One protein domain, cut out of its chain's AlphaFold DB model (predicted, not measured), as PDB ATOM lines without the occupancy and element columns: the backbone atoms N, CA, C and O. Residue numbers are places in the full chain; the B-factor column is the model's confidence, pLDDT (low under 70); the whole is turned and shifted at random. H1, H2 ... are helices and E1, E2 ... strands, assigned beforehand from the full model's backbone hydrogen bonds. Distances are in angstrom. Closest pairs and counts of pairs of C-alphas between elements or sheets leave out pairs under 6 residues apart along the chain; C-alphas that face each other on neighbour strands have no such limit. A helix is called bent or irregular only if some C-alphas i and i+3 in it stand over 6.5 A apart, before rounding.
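This is residues 47 to 173 of the 173 residues of an uncharacterized protein of Acholeplasmataceae bacterium (UniProt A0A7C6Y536). Two strongly twisted sheets follow one another along the longest axis: E1, E2, E6 and E9 with a helix over each face, H1 on one and H2 on the other, and then E5, E4, E3, E7 and E8, where H1 also reaches E4. Two parallel strands of the first sheet, E2 and E6, lead through tight links into two parallel strands of the second, E3 and E7. The printed part has 127 residues with two named helices and nine named strands, in the order E1 E2 E3 E4 E5 H1 E6 E7 E8 E9 H2; the class is mixed, helices and strands, and both sheets, of order E1 E2 E6 E9 and E5 E4 E3 E7 E8, are mixed. The whole is compact, with a radius of gyration of the C-alphas of 14.7 A, and its outline is elongated, with spans of 47 by 28 by 27 A.

E1 holds residues 55 to 58, beginning at C-alpha 55 at (-33.628, -38.951, -6.788). E2, residues 63 to 70, is 22.1 A long. E3 is residues 75 to 81, 18.6 A, and E4 is residues 84 to 89, 16.8 A. E5, residues 100 to 102, begins at C-alpha 100 at (-19.441, -23.324, 13.110). H1, residues 104 to 114, is 16.3 A long and irregular: C-alphas 108 and 111 are 7.1 A apart. E6, residues 121 to 128, is 21.6 A long. E7 is residues 133 to 137, 13.0 A; E8 is residues 143 to 145, 6.7 A; E9 is residues 155 to 159, 13.6 A. H2, residues 163 to 171, is 12.4 A long and ends at C-alpha 171 at (-37.241, -28.179, -19.938).

In the first sheet the hairpin of E1 and E2 is antiparallel, with N 57 and O 64 3.0 A apart. E2 and E6 are parallel at 23 degrees, with N 65 and O 122 at 2.8 A. E6 and E9 are parallel at 31 degrees, with N 125 and O 156 at 2.8 A. H1 is on this sheet at a height of 9.7 A, along E6 at 1 degrees on the local plane; it is over E6 but only just not over E2, with 2 C-alphas falling on E2. The closest C-alphas of H1 and E2 are those of Phe 112 and Arg 67, 7.2 A. H2 is on the opposite face at a height of 9.3 A, over E6 and along it at 1 degrees on the local plane. The closest C-alphas of H2 and E9 are those of Asp 166 and Thr 158, 7.3 A. H1 and H2 are apart. In the second sheet E3, E4 and E5 form a meander, each strand the antiparallel neighbour of the one before; N 78 and O 86 are 2.9 A apart, and N 102 and O 87 3.1 A. E3 and E7 are parallel at 17 degrees, with N 79 and O 135 at 2.8 A. E7 and E8 are a hairpin, with N 144 and O 136 at 2.8 A. H1 only grazes this sheet with its residues 104 to 113; the closest C-alphas of H1 and E4 are those of Leu 106 and Trp 85, 6.2 A. In H2 every O i to N i+4 pair is within hydrogen-bond range, in H1 5 of 7.

The C-alphas farthest apart are those of Glu 60 and Gly 97, 47.4 A. The printed part has no cut, ends at the chain's last residue, and has no long link. The mean pLDDT of the printed part is 74.7, and 42 residues are under 70, among them residues 89 to 106, 138 to 143 and 145 to 149.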
ATOM      1  N   SER A  47     -37.171 -42.379  -6.757       84.81
ATOM      2  CA  SER A  47     -36.063 -42.510  -5.807       84.81
ATOM      3  C   SER A  47     -34.994 -43.433  -6.373       84.81
ATOM      4  O   SER A  47     -35.316 -44.408  -7.052       84.81
ATOM      5  N   SER A  48     -33.731 -43.142  -6.084       85.31
ATOM      6  CA  SER A  48     -32.627 -44.010  -6.467       85.31
ATOM      7  C   SER A  48     -32.026 -44.716  -5.265       85.31
ATOM      8  O   SER A  48     -31.804 -44.103  -4.229       85.31
ATOM      9  N   ASP A  49     -31.634 -45.973  -5.472       79.12
ATOM     10  CA  ASP A  49     -30.819 -46.731  -4.512       79.12
ATOM     11  C   ASP A  49     -29.314 -46.412  -4.622       79.12
ATOM     12  O   ASP A  49     -28.471 -47.041  -3.978       79.12
ATOM     13  N   ASN A  50     -28.936 -45.448  -5.469       83.31
ATOM     14  CA  ASN A  50     -27.543 -45.073  -5.665       83.31
ATOM     15  C   ASN A  50     -27.033 -44.274  -4.456       83.31
ATOM     16  O   ASN A  50     -27.671 -43.337  -3.992       83.31
ATOM     17  N   LYS A  51     -25.823 -44.582  -3.981       81.56
ATOM     18  CA  LYS A  51     -25.204 -43.853  -2.860       81.56
ATOM     19  C   LYS A  51     -24.900 -42.383  -3.181       81.56
ATOM     20  O   LYS A  51     -24.794 -41.574  -2.256       81.56
ATOM     21  N   ASN A  52     -24.753 -42.040  -4.464       87.31
ATOM     22  CA  ASN A  52     -24.337 -40.713  -4.912       87.31
ATOM     23  C   ASN A  52     -25.506 -39.738  -5.100       87.31
ATOM     24  O   ASN A  52     -25.310 -38.546  -4.909       87.31
ATOM     25  N   TYR A  53     -26.705 -40.193  -5.460       89.75
ATOM     26  CA  TYR A  53     -27.866 -39.325  -5.685       89.75
ATOM     27  C   TYR A  53     -29.129 -39.980  -5.138       89.75
ATOM     28  O   TYR A  53     -29.283 -41.191  -5.220       89.75
ATOM     29  N   ASP A  54     -30.038 -39.170  -4.601       88.81
ATOM     30  CA  ASP A  54     -31.219 -39.666  -3.887       88.81
ATOM     31  C   ASP A  54     -32.420 -39.821  -4.826       88.81
ATOM     32  O   ASP A  54     -33.260 -40.702  -4.641       88.81
ATOM     33  N   TYR A  55     -32.504 -38.974  -5.856       89.31
ATOM     34  CA  TYR A  55     -33.628 -38.951  -6.788       89.31
ATOM     35  C   TYR A  55     -33.181 -38.740  -8.230       89.31
ATOM     36  O   TYR A  55     -32.114 -38.185  -8.501       89.31
ATOM     37  N   VAL A  56     -34.041 -39.151  -9.159       89.25
ATOM     38  CA  VAL A  56     -33.885 -38.883 -10.586       89.25
ATOM     39  C   VAL A  56     -35.169 -38.285 -11.134       89.25
ATOM     40  O   VAL A  56     -36.263 -38.782 -10.865       89.25
ATOM     41  N   ILE A  57     -35.013 -37.227 -11.926       86.56
ATOM     42  CA  ILE A  57     -36.079 -36.679 -12.761       86.56
ATOM     43  C   ILE A  57     -35.682 -36.860 -14.217       86.56
ATOM     44  O   ILE A  57     -34.597 -36.450 -14.620       86.56
ATOM     45  N   LYS A  58     -36.556 -37.467 -15.013       83.69
ATOM     46  CA  LYS A  58     -36.362 -37.608 -16.455       83.69
ATOM     47  C   LYS A  58     -37.316 -36.689 -17.201       83.69
ATOM     48  O   LYS A  58     -38.523 -36.695 -16.949       83.69
ATOM     49  N   THR A  59     -36.737 -35.920 -18.109       77.50
ATOM     50  CA  THR A  59     -37.430 -35.168 -19.152       77.50
ATOM     51  C   THR A  59     -37.219 -35.884 -20.494       77.50
ATOM     52  O   THR A  59     -36.582 -36.939 -20.542       77.50
ATOM     53  N   GLU A  60     -37.773 -35.350 -21.582       76.75
ATOM     54  CA  GLU A  60     -37.594 -35.927 -22.923       76.75
ATOM     55  C   GLU A  60     -36.121 -35.918 -23.362       76.75
ATOM     56  O   GLU A  60     -35.638 -36.921 -23.884       76.75
ATOM     57  N   ASN A  61     -35.393 -34.838 -23.055       78.38
ATOM     58  CA  ASN A  61     -34.036 -34.600 -23.563       78.38
ATOM     59  C   ASN A  61     -32.942 -34.721 -22.495       78.38
ATOM     60  O   ASN A  61     -31.757 -34.768 -22.820       78.38
ATOM     61  N   SER A  62     -33.309 -34.732 -21.210       82.00
ATOM     62  CA  SER A  62     -32.341 -34.692 -20.117       82.00
ATOM     63  C   SER A  62     -32.742 -35.552 -18.923       82.00
ATOM     64  O   SER A  62     -33.911 -35.843 -18.655       82.00
ATOM     65  N   LYS A  63     -31.728 -35.965 -18.167       87.38
ATOM     66  CA  LYS A  63     -31.875 -36.737 -16.939       87.38
ATOM     67  C   LYS A  63     -31.203 -35.998 -15.793       87.38
ATOM     68  O   LYS A  63     -29.994 -35.812 -15.752       87.38
ATOM     69  N   LEU A  64     -32.000 -35.578 -14.830       88.06
ATOM     70  CA  LEU A  64     -31.573 -34.768 -13.704       88.06
ATOM     71  C   LEU A  64     -31.290 -35.699 -12.524       88.06
ATOM     72  O   LEU A  64     -32.187 -36.388 -12.037       88.06
ATOM     73  N   LEU A  65     -30.034 -35.743 -12.084       91.00
ATOM     74  CA  LEU A  65     -29.579 -36.524 -10.936       91.00
ATOM     75  C   LEU A  65     -29.572 -35.611  -9.715       91.00
ATOM     76  O   LEU A  65     -28.826 -34.634  -9.685       91.00
ATOM     77  N   ILE A  66     -30.407 -35.908  -8.724       89.62
ATOM     78  CA  ILE A  66     -30.666 -35.004  -7.604       89.62
ATOM     79  C   ILE A  66     -30.077 -35.584  -6.324       89.62
ATOM     80  O   ILE A  66     -30.468 -36.664  -5.877       89.62
ATOM     81  N   ARG A  67     -29.184 -34.824  -5.693       90.69
ATOM     82  CA  ARG A  67     -28.714 -35.073  -4.329       90.69
ATOM     83  C   ARG A  67     -29.362 -34.072  -3.385       90.69
ATOM     84  O   ARG A  67     -29.261 -32.863  -3.589       90.69
ATOM     85  N   VAL A  68     -30.034 -34.569  -2.356       87.56
ATOM     86  CA  VAL A  68     -30.661 -33.755  -1.322       87.56
ATOM     87  C   VAL A  68     -29.641 -33.427  -0.252       87.56
ATOM     88  O   VAL A  68     -29.014 -34.305   0.339       87.56
ATOM     89  N   LEU A  69     -29.537 -32.141   0.058       86.06
ATOM     90  CA  LEU A  69     -28.780 -31.657   1.190       86.06
ATOM     91  C   LEU A  69     -29.721 -30.998   2.196       86.06
ATOM     92  O   LEU A  69     -30.254 -29.910   1.970       86.06
ATOM     93  N   VAL A  70     -29.916 -31.664   3.331       81.19
ATOM     94  CA  VAL A  70     -30.692 -31.126   4.449       81.19
ATOM     95  C   VAL A  70     -29.813 -30.166   5.242       81.19
ATOM     96  O   VAL A  70     -28.829 -30.575   5.859       81.19
ATOM     97  N   ILE A  71     -30.180 -28.887   5.242       78.75
ATOM     98  CA  ILE A  71     -29.436 -27.828   5.931       78.75
ATOM     99  C   ILE A  71     -30.297 -27.132   6.997       78.75
ATOM    100  O   ILE A  71     -31.526 -27.082   6.889       78.75
ATOM    101  N   PRO A  72     -29.691 -26.561   8.054       73.56
ATOM    102  CA  PRO A  72     -30.392 -25.652   8.955       73.56
ATOM    103  C   PRO A  72     -30.873 -24.401   8.207       73.56
ATOM    104  O   PRO A  72     -30.185 -23.907   7.318       73.56
ATOM    105  N   SER A  73     -32.018 -23.837   8.598       70.88
ATOM    106  CA  SER A  73     -32.582 -22.645   7.939       70.88
ATOM    107  C   SER A  73     -31.771 -21.360   8.157       70.88
ATOM    108  O   SER A  73     -31.916 -20.401   7.414       70.88
ATOM    109  N   ASN A  74     -30.922 -21.330   9.184       73.19
ATOM    110  CA  ASN A  74     -30.023 -20.229   9.544       73.19
ATOM    111  C   ASN A  74     -28.575 -20.534   9.127       73.19
ATOM    112  O   ASN A  74     -27.634 -20.396   9.919       73.19
ATOM    113  N   SER A  75     -28.418 -21.055   7.913       74.62
ATOM    114  CA  SER A  75     -27.123 -21.434   7.365       74.62
ATOM    115  C   SER A  75     -26.751 -20.583   6.160       74.62
ATOM    116  O   SER A  75     -27.625 -20.083   5.449       74.62
ATOM    117  N   ALA A  76     -25.449 -20.452   5.932       76.12
ATOM    118  CA  ALA A  76     -24.857 -19.894   4.729       76.12
ATOM    119  C   ALA A  76     -23.897 -20.924   4.128       76.12
ATOM    120  O   ALA A  76     -23.091 -21.539   4.841       76.12
ATOM    121  N   ILE A  77     -24.012 -21.117   2.818       80.19
ATOM    122  CA  ILE A  77     -23.185 -22.043   2.050       80.19
ATOM    123  C   ILE A  77     -22.118 -21.256   1.311       80.19
ATOM    124  O   ILE A  77     -22.416 -20.269   0.641       80.19
ATOM    125  N   THR A  78     -20.894 -21.756   1.383       80.88
ATOM    126  CA  THR A  78     -19.764 -21.244   0.625       80.88
ATOM    127  C   THR A  78     -19.192 -22.373  -0.224       80.88
ATOM    128  O   THR A  78     -18.756 -23.395   0.305       80.88
ATOM    129  N   VAL A  79     -19.199 -22.209  -1.543       82.56
ATOM    130  CA  VAL A  79     -18.550 -23.113  -2.495       82.56
ATOM    131  C   VAL A  79     -17.147 -22.578  -2.753       82.56
ATOM    132  O   VAL A  79     -16.987 -21.556  -3.414       82.56
ATOM    133  N   ASN A  80     -16.138 -23.253  -2.208       77.38
ATOM    134  CA  ASN A  80     -14.735 -22.857  -2.353       77.38
ATOM    135  C   ASN A  80     -14.148 -23.347  -3.680       77.38
ATOM    136  O   ASN A  80     -13.334 -22.672  -4.294       77.38
ATOM    137  N   SER A  81     -14.545 -24.543  -4.113       79.00
ATOM    138  CA  SER A  81     -14.147 -25.133  -5.391       79.00
ATOM    139  C   SER A  81     -15.215 -26.114  -5.865       79.00
ATOM    140  O   SER A  81     -16.143 -26.420  -5.114       79.00
ATOM    141  N   ARG A  82     -15.064 -26.660  -7.082       80.06
ATOM    142  CA  ARG A  82     -15.987 -27.657  -7.664       80.06
ATOM    143  C   ARG A  82     -16.381 -28.761  -6.678       80.06
ATOM    144  O   ARG A  82     -17.537 -29.160  -6.622       80.06
ATOM    145  N   ASN A  83     -15.430 -29.214  -5.863       80.81
ATOM    146  CA  ASN A  83     -15.631 -30.340  -4.953       80.81
ATOM    147  C   ASN A  83     -15.607 -29.936  -3.475       80.81
ATOM    148  O   ASN A  83     -15.816 -30.786  -2.614       80.81
ATOM    149  N   THR A  84     -15.331 -28.665  -3.161       77.06
ATOM    150  CA  THR A  84     -15.112 -28.216  -1.781       77.06
ATOM    151  C   THR A  84     -16.126 -27.165  -1.375       77.06
ATOM    152  O   THR A  84     -16.182 -26.073  -1.930       77.06
ATOM    153  N   TRP A  85     -16.907 -27.504  -0.361       79.88
ATOM    154  CA  TRP A  85     -17.957 -26.683   0.216       79.88
ATOM    155  C   TRP A  85     -17.697 -26.455   1.702       79.88
ATOM    156  O   TRP A  85     -17.150 -27.300   2.409       79.88
ATOM    157  N   ALA A  86     -18.159 -25.321   2.202       77.00
ATOM    158  CA  ALA A  86     -18.233 -25.031   3.616       77.00
ATOM    159  C   ALA A  86     -19.669 -24.638   3.958       77.00
ATOM    160  O   ALA A  86     -20.220 -23.695   3.393       77.00
ATOM    161  N   LEU A  87     -20.275 -25.357   4.905       75.50
ATOM    162  CA  LEU A  87     -21.502 -24.904   5.547       75.50
ATOM    163  C   LEU A  87     -21.136 -24.168   6.830       75.50
ATOM    164  O   LEU A  87     -20.453 -24.723   7.699       75.50
ATOM    165  N   SER A  88     -21.633 -22.945   6.951       72.56
ATOM    166  CA  SER A  88     -21.628 -22.188   8.193       72.56
ATOM    167  C   SER A  88     -23.058 -22.034   8.703       72.56
ATOM    168  O   SER A  88     -23.991 -21.833   7.930       72.56
ATOM    169  N   TRP A  89     -23.260 -22.164  10.011       66.56
ATOM    170  CA  TRP A  89     -24.549 -21.907  10.658       66.56
ATOM    171  C   TRP A  89     -24.350 -21.178  11.981       66.56
ATOM    172  O   TRP A  89     -23.280 -21.264  12.590       66.56
ATOM    173  N   GLY A  90     -25.405 -20.516  12.457       52.81
ATOM    174  CA  GLY A  90     -25.428 -19.883  13.781       52.81
ATOM    175  C   GLY A  90     -25.137 -18.382  13.794       52.81
ATOM    176  O   GLY A  90     -25.287 -17.755  14.842       52.81
ATOM    177  N   GLY A  91     -24.820 -17.788  12.644       49.47
ATOM    178  CA  GLY A  91     -24.820 -16.343  12.463       49.47
ATOM    179  C   GLY A  91     -26.070 -15.921  11.710       49.47
ATOM    180  O   GLY A  91     -26.065 -15.950  10.488       49.47
ATOM    181  N   ARG A  92     -27.131 -15.509  12.419       48.69
ATOM    182  CA  ARG A  92     -28.115 -14.605  11.800       48.69
ATOM    183  C   ARG A  92     -27.346 -13.389  11.274       48.69
ATOM    184  O   ARG A  92     -26.383 -12.969  11.917       48.69
ATOM    185  N   THR A  93     -27.863 -12.716  10.253       50.75
ATOM    186  CA  THR A  93     -27.500 -11.320   9.921       50.75
ATOM    187  C   THR A  93     -27.407 -10.406  11.162       50.75
ATOM    188  O   THR A  93     -26.600  -9.482  11.177       50.75
ATOM    189  N   LYS A  94     -28.170 -10.702  12.231       47.81
ATOM    190  CA  LYS A  94     -28.137 -10.000  13.531       47.81
ATOM    191  C   LYS A  94     -26.993 -10.378  14.491       47.81
ATOM    192  O   LYS A  94     -26.647  -9.547  15.316       47.81
ATOM    193  N   ASN A  95     -26.398 -11.573  14.407       50.81
ATOM    194  CA  ASN A  95     -25.382 -12.052  15.361       50.81
ATOM    195  C   ASN A  95     -24.121 -12.519  14.619       50.81
ATOM    196  O   ASN A  95     -23.886 -13.718  14.442       50.81
ATOM    197  N   LYS A  96     -23.312 -11.558  14.162       50.72
ATOM    198  CA  LYS A  96     -22.005 -11.818  13.541       50.72
ATOM    199  C   LYS A  96     -21.063 -12.474  14.571       50.72
ATOM    200  O   LYS A  96     -21.028 -12.053  15.721       50.72
ATOM    201  N   GLY A  97     -20.317 -13.510  14.171       50.12
ATOM    202  CA  GLY A  97     -19.207 -14.072  14.968       50.12
ATOM    203  C   GLY A  97     -19.330 -15.533  15.432       50.12
ATOM    204  O   GLY A  97     -18.338 -16.105  15.868       50.12
ATOM    205  N   ARG A  98     -20.491 -16.193  15.299       49.00
ATOM    206  CA  ARG A  98     -20.644 -17.635  15.609       49.00
ATOM    207  C   ARG A  98     -20.851 -18.460  14.341       49.00
ATOM    208  O   ARG A  98     -21.952 -18.925  14.074       49.00
ATOM    209  N   GLN A  99     -19.789 -18.642  13.557       56.16
ATOM    210  CA  GLN A  99     -19.787 -19.581  12.433       56.16
ATOM    211  C   GLN A  99     -19.159 -20.904  12.871       56.16
ATOM    212  O   GLN A  99     -17.950 -20.992  13.073       56.16
ATOM    213  N   LYS A 100     -19.970 -21.957  13.011       56.66
ATOM    214  CA  LYS A 100     -19.441 -23.324  13.110       56.66
ATOM    215  C   LYS A 100     -19.338 -23.914  11.707       56.66
ATOM    216  O   LYS A 100     -20.338 -23.960  10.995       56.66
ATOM    217  N   LYS A 101     -18.136 -24.357  11.324       59.34
ATOM    218  CA  LYS A 101     -17.894 -25.086  10.069       59.34
ATOM    219  C   LYS A 101     -18.339 -26.536  10.237       59.34
ATOM    220  O   LYS A 101     -17.904 -27.192  11.182       59.34
ATOM    221  N   ASN A 102     -19.155 -27.055   9.320       63.34
ATOM    222  CA  ASN A 102     -19.513 -28.474   9.311       63.34
ATOM    223  C   ASN A 102     -18.847 -29.230   8.166       63.34
ATOM    224  O   ASN A 102     -19.267 -29.113   7.017       63.34
ATOM    225  N   LYS A 103     -17.843 -30.046   8.500       63.84
ATOM    226  CA  LYS A 103     -17.138 -30.894   7.531       63.84
ATOM    227  C   LYS A 103     -17.955 -32.116   7.086       63.84
ATOM    228  O   LYS A 103     -17.839 -32.503   5.934       63.84
ATOM    229  N   LYS A 104     -18.855 -32.650   7.930       63.31
ATOM    230  CA  LYS A 104     -19.612 -33.890   7.634       63.31
ATOM    231  C   LYS A 104     -20.488 -33.801   6.381       63.31
ATOM    232  O   LYS A 104     -20.795 -34.805   5.753       63.31
ATOM    233  N   ILE A 105     -20.923 -32.595   6.027       67.19
ATOM    234  CA  ILE A 105     -21.715 -32.365   4.815       67.19
ATOM    235  C   ILE A 105     -20.881 -32.592   3.558       67.19
ATOM    236  O   ILE A 105     -21.394 -33.130   2.580       67.19
ATOM    237  N   LEU A 106     -19.602 -32.218   3.598       67.25
ATOM    238  CA  LEU A 106     -18.695 -32.417   2.482       67.25
ATOM    239  C   LEU A 106     -18.498 -33.906   2.200       67.25
ATOM    240  O   LEU A 106     -18.609 -34.330   1.051       67.25
ATOM    241  N   ASP A 107     -18.304 -34.700   3.251       70.69
ATOM    242  CA  ASP A 107     -18.103 -36.147   3.138       70.69
ATOM    243  C   ASP A 107     -19.290 -36.810   2.416       70.69
ATOM    244  O   ASP A 107     -19.106 -37.586   1.479       70.69
ATOM    245  N   ASN A 108     -20.518 -36.402   2.753       71.75
ATOM    246  CA  ASN A 108     -21.742 -36.926   2.137       71.75
ATOM    247  C   ASN A 108     -21.971 -36.471   0.684       71.75
ATOM    248  O   ASN A 108     -22.746 -37.110  -0.035       71.75
ATOM    249  N   MET A 109     -21.347 -35.372   0.249       81.69
ATOM    250  CA  MET A 109     -21.483 -34.847  -1.117       81.69
ATOM    251  C   MET A 109     -20.320 -35.224  -2.033       81.69
ATOM    252  O   MET A 109     -20.484 -35.196  -3.249       81.69
ATOM    253  N   THR A 110     -19.171 -35.612  -1.480       83.00
ATOM    254  CA  THR A 110     -17.944 -35.876  -2.251       83.00
ATOM    255  C   THR A 110     -18.174 -36.886  -3.381       83.00
ATOM    256  O   THR A 110     -17.755 -36.647  -4.514       83.00
ATOM    257  N   GLY A 111     -18.908 -37.975  -3.116       86.06
ATOM    258  CA  GLY A 111     -19.249 -38.975  -4.137       86.06
ATOM    259  C   GLY A 111     -20.107 -38.415  -5.278       86.06
ATOM    260  O   GLY A 111     -19.845 -38.701  -6.443       86.06
ATOM    261  N   PHE A 112     -21.079 -37.556  -4.962       89.56
ATOM    262  CA  PHE A 112     -21.930 -36.897  -5.955       89.56
ATOM    263  C   PHE A 112     -21.165 -35.867  -6.790       89.56
ATOM    264  O   PHE A 112     -21.281 -35.843  -8.016       89.56
ATOM    265  N   LEU A 113     -20.356 -35.030  -6.135       88.06
ATOM    266  CA  LEU A 113     -19.584 -33.970  -6.787       88.06
ATOM    267  C   LEU A 113     -18.564 -34.556  -7.771       88.06
ATOM    268  O   LEU A 113     -18.484 -34.096  -8.910       88.06
ATOM    269  N   ASN A 114     -17.873 -35.630  -7.378       88.31
ATOM    270  CA  ASN A 114     -16.863 -36.302  -8.203       88.31
ATOM    271  C   ASN A 114     -17.437 -37.233  -9.279       88.31
ATOM    272  O   ASN A 114     -16.694 -37.707 -10.141       88.31
ATOM    273  N   MET A 115     -18.738 -37.524  -9.242       89.62
ATOM    274  CA  MET A 115     -19.366 -38.409 -10.214       89.62
ATOM    275  C   MET A 115     -19.283 -37.807 -11.624       89.62
ATOM    276  O   MET A 115     -19.680 -36.658 -11.854       89.62
ATOM    277  N   LYS A 116     -18.785 -38.610 -12.572       87.81
ATOM    278  CA  LYS A 116     -18.860 -38.316 -14.006       87.81
ATOM    279  C   LYS A 116     -20.273 -38.614 -14.493       87.81
ATOM    280  O   LYS A 116     -20.806 -39.683 -14.208       87.81
ATOM    281  N   VAL A 117     -20.849 -37.674 -15.226       88.62
ATOM    282  CA  VAL A 117     -22.194 -37.777 -15.794       88.62
ATOM    283  C   VAL A 117     -22.124 -37.782 -17.314       88.62
ATOM    284  O   VAL A 117     -21.161 -37.275 -17.895       88.62
ATOM    285  N   LYS A 118     -23.117 -38.393 -17.961       88.69
ATOM    286  CA  LYS A 118     -23.254 -38.345 -19.424       88.69
ATOM    287  C   LYS A 118     -23.666 -36.941 -19.880       88.69
ATOM    288  O   LYS A 118     -24.126 -36.137 -19.080       88.69
ATOM    289  N   LYS A 119     -23.551 -36.656 -21.182       83.56
ATOM    290  CA  LYS A 119     -23.898 -35.342 -21.762       83.56
ATOM    291  C   LYS A 119     -25.356 -34.929 -21.501       83.56
ATOM    292  O   LYS A 119     -25.632 -33.755 -21.309       83.56
ATOM    293  N   GLU A 120     -26.261 -35.901 -21.469       86.06
ATOM    294  CA  GLU A 120     -27.697 -35.712 -21.213       86.06
ATOM    295  C   GLU A 120     -28.035 -35.665 -19.712       86.06
ATOM    296  O   GLU A 120     -29.185 -35.449 -19.330       86.06
ATOM    297  N   GLU A 121     -27.052 -35.906 -18.840       89.50
ATOM    298  CA  GLU A 121     -27.245 -35.970 -17.397       89.50
ATOM    299  C   GLU A 121     -26.791 -34.675 -16.717       89.50
ATOM    300  O   GLU A 121     -25.663 -34.218 -16.889       89.50
ATOM    301  N   ILE A 122     -27.660 -34.104 -15.882       87.75
ATOM    302  CA  ILE A 122     -27.389 -32.861 -15.153       87.75
ATOM    303  C   ILE A 122     -27.393 -33.150 -13.657       87.75
ATOM    304  O   ILE A 122     -28.358 -33.693 -13.115       87.75
ATOM    305  N   LYS A 123     -26.321 -32.754 -12.967       91.31
ATOM    306  CA  LYS A 123     -26.229 -32.837 -11.506       91.31
ATOM    307  C   LYS A 123     -26.965 -31.668 -10.861       91.31
ATOM    308  O   LYS A 123     -26.680 -30.508 -11.156       91.31
ATOM    309  N   ILE A 124     -27.871 -31.975  -9.941       88.25
ATOM    310  CA  ILE A 124     -28.621 -30.994  -9.161       88.25
ATOM    311  C   ILE A 124     -28.421 -31.263  -7.672       88.25
ATOM    312  O   ILE A 124     -28.662 -32.363  -7.179       88.25
ATOM    313  N   ILE A 125     -28.027 -30.227  -6.941       88.62
ATOM    314  CA  ILE A 125     -28.001 -30.219  -5.482       88.62
ATOM    315  C   ILE A 125     -29.260 -29.507  -5.007       88.62
ATOM    316  O   ILE A 125     -29.428 -28.303  -5.205       88.62
ATOM    317  N   TYR A 126     -30.149 -30.268  -4.383       87.06
ATOM    318  CA  TYR A 126     -31.386 -29.759  -3.818       87.06
ATOM    319  C   TYR A 126     -31.197 -29.442  -2.338       87.06
ATOM    320  O   TYR A 126     -31.026 -30.340  -1.514       87.06
ATOM    321  N   LEU A 127     -31.258 -28.162  -1.987       85.31
ATOM    322  CA  LEU A 127     -31.206 -27.726  -0.597       85.31
ATOM    323  C   LEU A 127     -32.591 -27.839   0.044       85.31
ATOM    324  O   LEU A 127     -33.532 -27.132  -0.337       85.31
ATOM    325  N   TYR A 128     -32.709 -28.714   1.044       74.12
ATOM    326  CA  TYR A 128     -33.918 -28.831   1.848       74.12
ATOM    327  C   TYR A 128     -33.832 -27.951   3.100       74.12
ATOM    328  O   TYR A 128     -32.922 -28.094   3.920       74.12
ATOM    329  N   LYS A 129     -34.854 -27.089   3.232       70.94
ATOM    330  CA  LYS A 129     -34.877 -25.766   3.891       70.94
ATOM    331  C   LYS A 129     -34.084 -24.692   3.136       70.94
ATOM    332  O   LYS A 129     -33.188 -24.971   2.351       70.94
ATOM    333  N   THR A 130     -34.463 -23.435   3.358       66.31
ATOM    334  CA  THR A 130     -33.808 -22.268   2.755       66.31
ATOM    335  C   THR A 130     -32.526 -21.916   3.498       66.31
ATOM    336  O   THR A 130     -32.536 -21.849   4.724       66.31
ATOM    337  N   THR A 131     -31.454 -21.645   2.759       69.56
ATOM    338  CA  THR A 131     -30.250 -20.968   3.266       69.56
ATOM    339  C   THR A 131     -30.423 -19.454   3.148       69.56
ATOM    340  O   THR A 131     -31.167 -18.985   2.287       69.56
ATOM    341  N   GLU A 132     -29.756 -18.689   4.014       66.25
ATOM    342  CA  GLU A 132     -29.758 -17.223   3.944       66.25
ATOM    343  C   GLU A 132     -28.975 -16.716   2.727       66.25
ATOM    344  O   GLU A 132     -29.347 -15.703   2.139       66.25
ATOM    345  N   LYS A 133     -27.888 -17.405   2.349       70.88
ATOM    346  CA  LYS A 133     -27.025 -17.008   1.234       70.88
ATOM    347  C   LYS A 133     -26.181 -18.179   0.731       70.88
ATOM    348  O   LYS A 133     -25.626 -18.932   1.533       70.88
ATOM    349  N   ILE A 134     -26.027 -18.265  -0.590       72.81
ATOM    350  CA  ILE A 134     -25.035 -19.114  -1.256       72.81
ATOM    351  C   ILE A 134     -23.964 -18.197  -1.844       72.81
ATOM    352  O   ILE A 134     -24.267 -17.216  -2.519       72.81
ATOM    353  N   GLN A 135     -22.707 -18.487  -1.538       75.81
ATOM    354  CA  GLN A 135     -21.544 -17.766  -2.041       75.81
ATOM    355  C   GLN A 135     -20.654 -18.730  -2.805       75.81
ATOM    356  O   GLN A 135     -20.443 -19.858  -2.360       75.81
ATOM    357  N   LYS A 136     -20.108 -18.279  -3.927       76.50
ATOM    358  CA  LYS A 136     -19.104 -19.006  -4.695       76.50
ATOM    359  C   LYS A 136     -17.814 -18.200  -4.665       76.50
ATOM    360  O   LYS A 136     -17.804 -17.051  -5.093       76.50
ATOM    361  N   HIS A 137     -16.732 -18.796  -4.179       70.25
ATOM    362  CA  HIS A 137     -15.410 -18.233  -4.426       70.25
ATOM    363  C   HIS A 137     -15.049 -18.516  -5.879       70.25
ATOM    364  O   HIS A 137     -15.068 -19.670  -6.317       70.25
ATOM    365  N   LEU A 138     -14.783 -17.451  -6.628       66.06
ATOM    366  CA  LEU A 138     -14.167 -17.567  -7.944       66.06
ATOM    367  C   LEU A 138     -12.660 -17.734  -7.752       66.06
ATOM    368  O   LEU A 138     -12.083 -18.678  -8.284       66.06
ATOM    369  N   ASN A 139     -12.081 -16.887  -6.892       62.44
ATOM    370  CA  ASN A 139     -10.657 -16.810  -6.571       62.44
ATOM    371  C   ASN A 139     -10.466 -16.572  -5.054       62.44
ATOM    372  O   ASN A 139     -11.443 -16.473  -4.306       62.44
ATOM    373  N   GLU A 140      -9.220 -16.419  -4.583       59.12
ATOM    374  CA  GLU A 140      -8.934 -16.095  -3.168       59.12
ATOM    375  C   GLU A 140      -9.541 -14.755  -2.717       59.12
ATOM    376  O   GLU A 140      -9.921 -14.615  -1.556       59.12
ATOM    377  N   SER A 141      -9.666 -13.791  -3.636       56.88
ATOM    378  CA  SER A 141     -10.166 -12.436  -3.345       56.88
ATOM    379  C   SER A 141     -11.581 -12.164  -3.869       56.88
ATOM    380  O   SER A 141     -12.245 -11.256  -3.373       56.88
ATOM    381  N   ASP A 142     -12.070 -12.971  -4.817       55.72
ATOM    382  CA  ASP A 142     -13.332 -12.712  -5.513       55.72
ATOM    383  C   ASP A 142     -14.435 -13.660  -5.041       55.72
ATOM    384  O   ASP A 142     -14.336 -14.888  -5.164       55.72
ATOM    385  N   ILE A 143     -15.510 -13.070  -4.518       67.38
ATOM    386  CA  ILE A 143     -16.697 -13.776  -4.039       67.38
ATOM    387  C   ILE A 143     -17.882 -13.354  -4.890       67.38
ATOM    388  O   ILE A 143     -18.250 -12.180  -4.910       67.38
ATOM    389  N   ASP A 144     -18.524 -14.335  -5.505       70.94
ATOM    390  CA  ASP A 144     -19.766 -14.144  -6.230       70.94
ATOM    391  C   ASP A 144     -20.966 -14.614  -5.392       70.94
ATOM    392  O   ASP A 144     -20.892 -15.600  -4.641       70.94
ATOM    393  N   ILE A 145     -22.075 -13.881  -5.481       67.56
ATOM    394  CA  ILE A 145     -23.329 -14.240  -4.815       67.56
ATOM    395  C   ILE A 145     -24.129 -15.075  -5.797       67.56
ATOM    396  O   ILE A 145     -24.566 -14.593  -6.830       67.56
ATOM    397  N   PHE A 146     -24.328 -16.338  -5.447       65.38
ATOM    398  CA  PHE A 146     -24.935 -17.300  -6.346       65.38
ATOM    399  C   PHE A 146     -26.459 -17.288  -6.208       65.38
ATOM    400  O   PHE A 146     -26.979 -17.501  -5.105       65.38
ATOM    401  N   GLU A 147     -27.172 -17.083  -7.315       69.00
ATOM    402  CA  GLU A 147     -28.619 -17.269  -7.363       69.00
ATOM    403  C   GLU A 147     -28.983 -18.742  -7.598       69.00
ATOM    404  O   GLU A 147     -28.234 -19.535  -8.169       69.00
ATOM    405  N   PHE A 148     -30.155 -19.153  -7.117       67.25
ATOM    406  CA  PHE A 148     -30.637 -20.514  -7.340       67.25
ATOM    407  C   PHE A 148     -30.929 -20.763  -8.826       67.25
ATOM    408  O   PHE A 148     -31.530 -19.922  -9.490       67.25
ATOM    409  N   GLY A 149     -30.537 -21.941  -9.318       66.50
ATOM    410  CA  GLY A 149     -30.758 -22.364 -10.706       66.50
ATOM    411  C   GLY A 149     -29.608 -22.058 -11.671       66.50
ATOM    412  O   GLY A 149     -29.577 -22.625 -12.774       66.50
ATOM    413  N   ASP A 150     -28.643 -21.241 -11.244       73.06
ATOM    414  CA  ASP A 150     -27.426 -20.965 -12.002       73.06
ATOM    415  C   ASP A 150     -26.487 -22.178 -12.029       73.06
ATOM    416  O   ASP A 150     -26.666 -23.174 -11.316       73.06
ATOM    417  N   TRP A 151     -25.484 -22.124 -12.905       75.88
ATOM    418  CA  TRP A 151     -24.462 -23.161 -13.005       75.88
ATOM    419  C   TRP A 151     -23.338 -22.914 -12.000       75.88
ATOM    420  O   TRP A 151     -22.589 -21.940 -12.076       75.88
ATOM    421  N   CYS A 152     -23.175 -23.849 -11.070       78.81
ATOM    422  CA  CYS A 152     -22.034 -23.913 -10.175       78.81
ATOM    423  C   CYS A 152     -21.068 -24.978 -10.702       78.81
ATOM    424  O   CYS A 152     -21.213 -26.164 -10.417       78.81
ATOM    425  N   TYR A 153     -20.088 -24.548 -11.498       83.31
ATOM    426  CA  TYR A 153     -19.191 -25.456 -12.220       83.31
ATOM    427  C   TYR A 153     -19.982 -26.394 -13.150       83.31
ATOM    428  O   TYR A 153     -20.504 -25.933 -14.159       83.31
ATOM    429  N   ASP A 154     -20.087 -27.681 -12.820       82.88
ATOM    430  CA  ASP A 154     -20.756 -28.721 -13.612       82.88
ATOM    431  C   ASP A 154     -22.067 -29.229 -12.984       82.88
ATOM    432  O   ASP A 154     -22.596 -30.268 -13.383       82.88
ATOM    433  N   TYR A 155     -22.589 -28.528 -11.979       86.00
ATOM    434  CA  TYR A 155     -23.860 -28.846 -11.333       86.00
ATOM    435  C   TYR A 155     -24.663 -27.578 -11.043       86.00
ATOM    436  O   TYR A 155     -24.141 -26.464 -11.049       86.00
ATOM    437  N   LYS A 156     -25.954 -27.739 -10.756       86.12
ATOM    438  CA  LYS A 156     -26.839 -26.645 -10.339       86.12
ATOM    439  C   LYS A 156     -27.222 -26.778  -8.875       86.12
ATOM    440  O   LYS A 156     -27.362 -27.891  -8.369       86.12
ATOM    441  N   ILE A 157     -27.420 -25.649  -8.201       85.88
ATOM    442  CA  ILE A 157     -27.926 -25.613  -6.824       85.88
ATOM    443  C   ILE A 157     -29.318 -24.998  -6.854       85.88
ATOM    444  O   ILE A 157     -29.502 -23.900  -7.372       85.88
ATOM    445  N   THR A 158     -30.296 -25.697  -6.290       82.56
ATOM    446  CA  THR A 158     -31.690 -25.246  -6.250       82.56
ATOM    447  C   THR A 158     -32.269 -25.418  -4.846       82.56
ATOM    448  O   THR A 158     -31.759 -26.187  -4.027       82.56
ATOM    449  N   SER A 159     -33.326 -24.673  -4.538       79.88
ATOM    450  CA  SER A 159     -34.060 -24.775  -3.274       79.88
ATOM    451  C   SER A 159     -35.532 -25.029  -3.526       79.88
ATOM    452  O   SER A 159     -36.045 -24.737  -4.599       79.88
ATOM    453  N   HIS A 160     -36.255 -25.482  -2.505       70.50
ATOM    454  CA  HIS A 160     -37.693 -25.745  -2.616       70.50
ATOM    455  C   HIS A 160     -38.508 -24.593  -3.241       70.50
ATOM    456  O   HIS A 160     -39.414 -24.843  -4.028       70.50
ATOM    457  N   LYS A 161     -38.159 -23.331  -2.946       67.19
ATOM    458  CA  LYS A 161     -38.859 -22.147  -3.482       67.19
ATOM    459  C   LYS A 161     -38.622 -21.909  -4.977       67.19
ATOM    460  O   LYS A 161     -39.452 -21.287  -5.628       67.19
ATOM    461  N   THR A 162     -37.479 -22.346  -5.496       68.88
ATOM    462  CA  THR A 162     -37.003 -22.051  -6.863       68.88
ATOM    463  C   THR A 162     -37.036 -23.274  -7.767       68.88
ATOM    464  O   THR A 162     -37.083 -23.132  -8.983       68.88
ATOM    465  N   LEU A 163     -37.168 -24.456  -7.166       69.38
ATOM    466  CA  LEU A 163     -37.207 -25.767  -7.791       69.38
ATOM    467  C   LEU A 163     -38.055 -25.809  -9.067       69.38
ATOM    468  O   LEU A 163     -37.578 -26.230 -10.112       69.38
ATOM    469  N   ILE A 164     -39.302 -25.336  -8.996       68.81
ATOM    470  CA  ILE A 164     -40.235 -25.365 -10.132       68.81
ATOM    471  C   ILE A 164     -39.739 -24.475 -11.270       68.81
ATOM    472  O   ILE A 164     -39.708 -24.902 -12.419       68.81
ATOM    473  N   LYS A 165     -39.339 -23.243 -10.947       71.69
ATOM    474  CA  LYS A 165     -38.842 -22.273 -11.927       71.69
ATOM    475  C   LYS A 165     -37.578 -22.800 -12.608       71.69
ATOM    476  O   LYS A 165     -37.449 -22.685 -13.822       71.69
ATOM    477  N   ASP A 166     -36.690 -23.415 -11.835       68.69
ATOM    478  CA  ASP A 166     -35.439 -23.978 -12.333       68.69
ATOM    479  C   ASP A 166     -35.689 -25.199 -13.224       68.69
ATOM    480  O   ASP A 166     -35.085 -25.307 -14.289       68.69
ATOM    481  N   PHE A 167     -36.617 -26.085 -12.846       69.50
ATOM    482  CA  PHE A 167     -36.998 -27.227 -13.682       69.50
ATOM    483  C   PHE A 167     -37.692 -26.812 -14.977       69.50
ATOM    484  O   PHE A 167     -37.433 -27.423 -16.010       69.50
ATOM    485  N   LEU A 168     -38.533 -25.774 -14.955       70.44
ATOM    486  CA  LEU A 168     -39.167 -25.265 -16.175       70.44
ATOM    487  C   LEU A 168     -38.122 -24.692 -17.140       70.44
ATOM    488  O   LEU A 168     -38.095 -25.086 -18.301       70.44
ATOM    489  N   LYS A 169     -37.172 -23.892 -16.638       71.88
ATOM    490  CA  LYS A 169     -36.029 -23.409 -17.436       71.88
ATOM    491  C   LYS A 169     -35.164 -24.538 -18.008       71.88
ATOM    492  O   LYS A 169     -34.534 -24.365 -19.044       71.88
ATOM    493  N   LEU A 170     -35.074 -25.673 -17.313       65.88
ATOM    494  CA  LEU A 170     -34.326 -26.848 -17.770       65.88
ATOM    495  C   LEU A 170     -35.094 -27.696 -18.793       65.88
ATOM    496  O   LEU A 170     -34.475 -28.532 -19.437       65.88
ATOM    497  N   LYS A 171     -36.416 -27.520 -18.916       62.88
ATOM    498  CA  LYS A 171     -37.241 -28.179 -19.938       62.88
ATOM    499  C   LYS A 171     -37.218 -27.418 -21.270       62.88
ATOM    500  O   LYS A 171     -37.368 -28.033 -22.314       62.88
ATOM    501  N   GLU A 172     -37.083 -26.095 -21.214       59.28
ATOM    502  CA  GLU A 172     -37.082 -25.215 -22.393       59.28
ATOM    503  C   GLU A 172     -35.735 -25.179 -23.139       59.28
ATOM    504  O   GLU A 172     -35.692 -24.706 -24.272       59.28
ATOM    505  N   ASN A 173     -34.657 -25.673 -22.516       49.03
ATOM    506  CA  ASN A 173     -33.332 -25.842 -23.128       49.03
ATOM    507  C   ASN A 173     -33.104 -27.295 -23.551       49.03
ATOM    508  O   ASN A 173     -32.442 -27.495 -24.591       49.03
TER     509      ASN A 173